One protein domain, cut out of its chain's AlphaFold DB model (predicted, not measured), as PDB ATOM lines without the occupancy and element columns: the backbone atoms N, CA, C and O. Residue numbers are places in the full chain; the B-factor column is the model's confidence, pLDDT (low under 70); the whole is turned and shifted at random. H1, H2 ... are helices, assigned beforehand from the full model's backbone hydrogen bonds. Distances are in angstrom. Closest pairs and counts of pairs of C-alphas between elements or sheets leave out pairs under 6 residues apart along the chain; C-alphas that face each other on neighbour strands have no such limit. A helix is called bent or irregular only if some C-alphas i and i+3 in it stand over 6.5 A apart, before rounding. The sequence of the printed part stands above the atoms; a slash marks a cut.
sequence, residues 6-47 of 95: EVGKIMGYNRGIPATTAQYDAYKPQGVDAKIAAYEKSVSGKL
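What this domain is: This is residues 6 to 47 of the 95 residues of an uncharacterized protein of Streptomyces violaceusniger (UniProt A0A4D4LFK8). The longest helix, H3, makes an arm to one side of a small head in which two short helices, H1 and H2, pack nearly at right angles, with a loop between them. The far end of H3, with residue 47, sticks out. The printed part has 42 residues with three named helices, H1, H2 and H3 along the chain, and no named strand; the class is all helix. It is compact, with a radius of gyration of the C-alphas of 10.1 A, and spans 30 by 21 by 15 A.

Where its parts are: H3, residues 32 to 46, runs 22.1 A from C-alpha 32 at (200.976, 227.669, 229.656) to C-alpha 46 at (208.801, 213.616, 214.555). It is irregular: C-alphas 42 and 45 are 7.6 A apart. H2 is residues 21 to 26, 8.4 A. H1 is residues 6 to 11, 8.6 A, from C-alpha 6 at (182.721, 226.987, 220.984).

How they stand to each other: H3 is apart from H1 and from H2. H1 and H2 touch, about perpendicular at 75 degrees; their closest C-alphas, of Gly 8 and Gln 23, are 4.4 A apart. Each O i to N i+4 pair is within hydrogen-bond range in H1 and H2, and 9 of 11 in H3.

The domain as a whole: The C-alphas farthest apart, of Glu 6 and Lys 46, are 30.0 A apart. Residues 41 to 47, of which 41 to 46 belong to H3, stand free. The link H2 to H3 is tight, H1 to H2 short. The printed part has no cut, and no printed residue is under 70 in pLDDT.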
ATOM      1  N   GLU A   6     182.954 226.386 219.672       93.31
ATOM      2  CA  GLU A   6     182.721 226.987 220.984       93.31
ATOM      3  C   GLU A   6     183.259 226.102 222.111       93.31
ATOM      4  O   GLU A   6     183.839 226.592 223.079       93.31
ATOM      5  N   VAL A   7     183.191 224.779 221.935       91.50
ATOM      6  CA  VAL A   7     183.827 223.825 222.853       91.50
ATOM      7  C   VAL A   7     185.349 223.997 222.845       91.50
ATOM      8  O   VAL A   7     185.961 223.919 223.907       91.50
ATOM      9  N   GLY A   8     185.959 224.295 221.693       90.62
ATOM     10  CA  GLY A   8     187.397 224.583 221.593       90.62
ATOM     11  C   GLY A   8     187.810 225.822 222.392       90.62
ATOM     12  O   GLY A   8     188.812 225.796 223.101       90.62
ATOM     13  N   LYS A   9     186.998 226.886 222.359       92.31
ATOM     14  CA  LYS A   9     187.255 228.108 223.140       92.31
ATOM     15  C   LYS A   9     187.145 227.885 224.644       92.31
ATOM     16  O   LYS A   9     187.961 228.414 225.391       92.31
ATOM     17  N   ILE A  10     186.132 227.131 225.075       92.31
ATOM     18  CA  ILE A  10     185.864 226.869 226.495       92.31
ATOM     19  C   ILE A  10     186.908 225.916 227.074       92.31
ATOM     20  O   ILE A  10     187.432 226.155 228.160       92.31
ATOM     21  N   MET A  11     187.194 224.825 226.366       91.12
ATOM     22  CA  MET A  11     188.052 223.763 226.886       91.12
ATOM     23  C   MET A  11     189.536 224.054 226.676       91.12
ATOM     24  O   MET A  11     190.354 223.511 227.419       91.12
ATOM     25  N   GLY A  12     189.889 224.890 225.692       91.62
ATOM     26  CA  GLY A  12     191.279 225.162 225.338       91.62
ATOM     27  C   GLY A  12     192.056 223.858 225.195       91.62
ATOM     28  O   GLY A  12     191.596 222.928 224.529       91.62
ATOM     29  N   TYR A  13     193.206 223.762 225.869       94.06
ATOM     30  CA  TYR A  13     194.037 222.553 225.871       94.06
ATOM     31  C   TYR A  13     193.846 221.655 227.109       94.06
ATOM     32  O   TYR A  13     194.680 220.793 227.389       94.06
ATOM     33  N   ASN A  14     192.739 221.788 227.852       91.06
ATOM     34  CA  ASN A  14     192.490 221.013 229.080       91.06
ATOM     35  C   ASN A  14     192.527 219.483 228.867       91.06
ATOM     36  O   ASN A  14     192.825 218.735 229.795       91.06
ATOM     37  N   ARG A  15     192.249 219.015 227.644       89.69
ATOM     38  CA  ARG A  15     192.293 217.595 227.250       89.69
ATOM     39  C   ARG A  15     193.315 217.313 226.149       89.69
ATOM     40  O   ARG A  15     193.138 216.390 225.360       89.69
ATOM     41  N   GLY A  16     194.369 218.119 226.096       88.31
ATOM     42  CA  GLY A  16     195.311 218.129 224.987       88.31
ATOM     43  C   GLY A  16     194.845 219.024 223.845       88.31
ATOM     44  O   GLY A  16     193.874 219.773 223.962       88.31
ATOM     45  N   ILE A  17     195.586 218.964 222.746       88.56
ATOM     46  CA  ILE A  17     195.392 219.838 221.591       88.56
ATOM     47  C   ILE A  17     194.123 219.405 220.841       88.56
ATOM     48  O   ILE A  17     193.943 218.205 220.614       88.56
ATOM     49  N   PRO A  18     193.222 220.336 220.468       90.00
ATOM     50  CA  PRO A  18     191.995 219.988 219.771       90.00
ATOM     51  C   PRO A  18     192.268 219.193 218.495       90.00
ATOM     52  O   PRO A  18     192.963 219.655 217.594       90.00
ATOM     53  N   ALA A  19     191.672 218.005 218.403       84.62
ATOM     54  CA  ALA A  19     191.884 217.083 217.286       84.62
ATOM     55  C   ALA A  19     191.211 217.530 215.975       84.62
ATOM     56  O   ALA A  19     191.431 216.930 214.925       84.62
ATOM     57  N   THR A  20     190.350 218.550 216.023       88.81
ATOM     58  CA  THR A  20     189.600 219.036 214.861       88.81
ATOM     59  C   THR A  20     190.065 220.433 214.487       88.81
ATOM     60  O   THR A  20     190.212 221.296 215.351       88.81
ATOM     61  N   THR A  21     190.235 220.679 213.187       89.75
ATOM     62  CA  THR A  21     190.682 221.978 212.660       89.75
ATOM     63  C   THR A  21     189.788 223.124 213.134       89.75
ATOM     64  O   THR A  21     190.283 224.142 213.597       89.75
ATOM     65  N   ALA A  22     188.465 222.922 213.139       91.56
ATOM     66  CA  ALA A  22     187.506 223.941 213.561       91.56
ATOM     67  C   ALA A  22     187.684 224.387 215.026       91.56
ATOM     68  O   ALA A  22     187.501 225.562 215.337       91.56
ATOM     69  N   GLN A  23     188.040 223.471 215.931       92.94
ATOM     70  CA  GLN A  23     188.304 223.804 217.334       92.94
ATOM     71  C   GLN A  23     189.714 224.343 217.547       92.94
ATOM     72  O   GLN A  23     189.893 225.253 218.354       92.94
ATOM     73  N   TYR A  24     190.690 223.796 216.820       90.31
ATOM     74  CA  TYR A  24     192.071 224.259 216.851       90.31
ATOM     75  C   TYR A  24     192.160 225.733 216.443       90.31
ATOM     76  O   TYR A  24     192.702 226.543 217.188       90.31
ATOM     77  N   ASP A  25     191.530 226.101 215.326       92.12
ATOM     78  CA  ASP A  25     191.549 227.468 214.793       92.12
ATOM     79  C   ASP A  25     190.764 228.460 215.669       92.12
ATOM     80  O   ASP A  25     191.050 229.660 215.687       92.12
ATOM     81  N   ALA A  26     189.755 227.974 216.399       93.12
ATOM     82  CA  ALA A  26     188.902 228.806 217.242       93.12
ATOM     83  C   ALA A  26     189.565 229.223 218.561       93.12
ATOM     84  O   ALA A  26     189.154 230.223 219.159       93.12
ATOM     85  N   TYR A  27     190.572 228.478 219.022       94.50
ATOM     86  CA  TYR A  27     191.270 228.739 220.272       94.50
ATOM     87  C   TYR A  27     192.639 229.380 220.018       94.50
ATOM     88  O   TYR A  27     193.420 228.924 219.191       94.50
ATOM     89  N   LYS A  28     192.954 230.447 220.760       94.25
ATOM     90  CA  LYS A  28     194.268 231.106 220.719       94.25
ATOM     91  C   LYS A  28     195.010 230.818 222.024       94.25
ATOM     92  O   LYS A  28     194.663 231.437 223.032       94.25
ATOM     93  N   PRO A  29     196.013 229.922 222.021       93.94
ATOM     94  CA  PRO A  29     196.736 229.544 223.230       93.94
ATOM     95  C   PRO A  29     197.433 230.735 223.894       93.94
ATOM     96  O   PRO A  29     198.083 231.545 223.231       93.94
ATOM     97  N   GLN A  30     197.325 230.831 225.218       94.81
ATOM     98  CA  GLN A  30     197.979 231.853 226.043       94.81
ATOM     99  C   GLN A  30     198.621 231.206 227.276       94.81
ATOM    100  O   GLN A  30     198.283 230.085 227.646       94.81
ATOM    101  N   GLY A  31     199.557 231.900 227.928       94.38
ATOM    102  CA  GLY A  31     200.179 231.409 229.161       94.38
ATOM    103  C   GLY A  31     200.873 230.051 228.986       94.38
ATOM    104  O   GLY A  31     201.801 229.926 228.187       94.38
ATOM    105  N   VAL A  32     200.443 229.041 229.749       94.06
ATOM    106  CA  VAL A  32     200.976 227.669 229.656       94.06
ATOM    107  C   VAL A  32     200.624 227.028 228.312       94.06
ATOM    108  O   VAL A  32     201.496 226.415 227.698       94.06
ATOM    109  N   ASP A  33     199.417 227.251 227.795       95.50
ATOM    110  CA  ASP A  33     198.961 226.646 226.539       95.50
ATOM    111  C   ASP A  33     199.779 227.155 225.343       95.50
ATOM    112  O   ASP A  33     200.067 226.401 224.415       95.50
ATOM    113  N   ALA A  34     200.269 228.400 225.394       95.31
ATOM    114  CA  ALA A  34     201.204 228.918 224.392       95.31
ATOM    115  C   ALA A  34     202.537 228.146 224.373       95.31
ATOM    116  O   ALA A  34     203.120 227.941 223.306       95.31
ATOM    117  N   LYS A  35     203.018 227.676 225.534       96.19
ATOM    118  CA  LYS A  35     204.217 226.824 225.616       96.19
ATOM    119  C   LYS A  35     203.946 225.427 225.054       96.19
ATOM    120  O   LYS A  35     204.813 224.880 224.379       96.19
ATOM    121  N   ILE A  36     202.752 224.879 225.291       94.88
ATOM    122  CA  ILE A  36     202.323 223.585 224.738       94.88
ATOM    123  C   ILE A  36     202.260 223.658 223.205       94.88
ATOM    124  O   ILE A  36     202.866 222.825 222.538       94.88
ATOM    125  N   ALA A  37     201.625 224.694 222.648       93.19
ATOM    126  CA  ALA A  37     201.551 224.907 221.200       93.19
ATOM    127  C   ALA A  37     202.944 225.074 220.559       93.19
ATOM    128  O   ALA A  37     203.223 224.543 219.483       93.19
ATOM    129  N   ALA A  38     203.858 225.781 221.233       95.06
ATOM    130  CA  ALA A  38     205.239 225.905 220.772       95.06
ATOM    131  C   ALA A  38     205.969 224.549 220.756       95.06
ATOM    132  O   ALA A  38     206.698 224.258 219.804       95.06
ATOM    133  N   TYR A  39     205.758 223.713 221.778       94.75
ATOM    134  CA  TYR A  39     206.343 222.376 221.835       94.75
ATOM    135  C   TYR A  39     205.789 221.464 220.736       94.75
ATOM    136  O   TYR A  39     206.585 220.853 220.027       94.75
ATOM    137  N   GLU A  40     204.469 221.439 220.525       91.12
ATOM    138  CA  GLU A  40     203.831 220.698 219.427       91.12
ATOM    139  C   GLU A  40     204.483 221.042 218.083       91.12
ATOM    140  O   GLU A  40     204.948 220.160 217.357       91.12
ATOM    141  N   LYS A  41     204.623 222.340 217.785       92.00
ATOM    142  CA  LYS A  41     205.275 222.796 216.555       92.00
ATOM    143  C   LYS A  41     206.733 222.346 216.463       92.00
ATOM    144  O   LYS A  41     207.198 222.042 215.367       92.00
ATOM    145  N   SER A  42     207.453 222.305 217.584       96.31
ATOM    146  CA  SER A  42     208.858 221.876 217.620       96.31
ATOM    147  C   SER A  42     209.049 220.381 217.342       96.31
ATOM    148  O   SER A  42     210.123 219.978 216.895       96.31
ATOM    149  N   VAL A  43     208.019 219.563 217.583       94.69
ATOM    150  CA  VAL A  43     208.073 218.105 217.405       94.69
ATOM    151  C   VAL A  43     207.282 217.607 216.200       94.69
ATOM    152  O   VAL A  43     207.335 216.415 215.926       94.69
ATOM    153  N   SER A  44     206.611 218.481 215.447       90.19
ATOM    154  CA  SER A  44     205.751 218.098 214.314       90.19
ATOM    155  C   SER A  44     206.460 217.235 213.265       90.19
ATOM    156  O   SER A  44     205.866 216.306 212.731       90.19
ATOM    157  N   GLY A  45     207.757 217.464 213.032       94.38
ATOM    158  CA  GLY A  45     208.585 216.646 212.136       94.38
ATOM    159  C   GLY A  45     208.970 215.260 212.675       94.38
ATOM    160  O   GLY A  45     209.687 214.534 211.997       94.38
ATOM    161  N   LYS A  46     208.551 214.909 213.895       94.06
ATOM    162  CA  LYS A  46     208.801 213.616 214.555       94.06
ATOM    163  C   LYS A  46     207.520 212.808 214.774       94.06
ATOM    164  O   LYS A  46     207.589 211.735 215.361       94.06
ATOM    165  N   LEU A  47     206.365 213.352 214.390       88.44
ATOM    166  CA  LEU A  47     205.078 212.701 214.602       88.44
ATOM    167  C   LEU A  47     204.781 211.750 213.445       88.44
ATOM    168  O   LEU A  47     204.829 212.138 212.279       88.44
TER     169      LEU A  47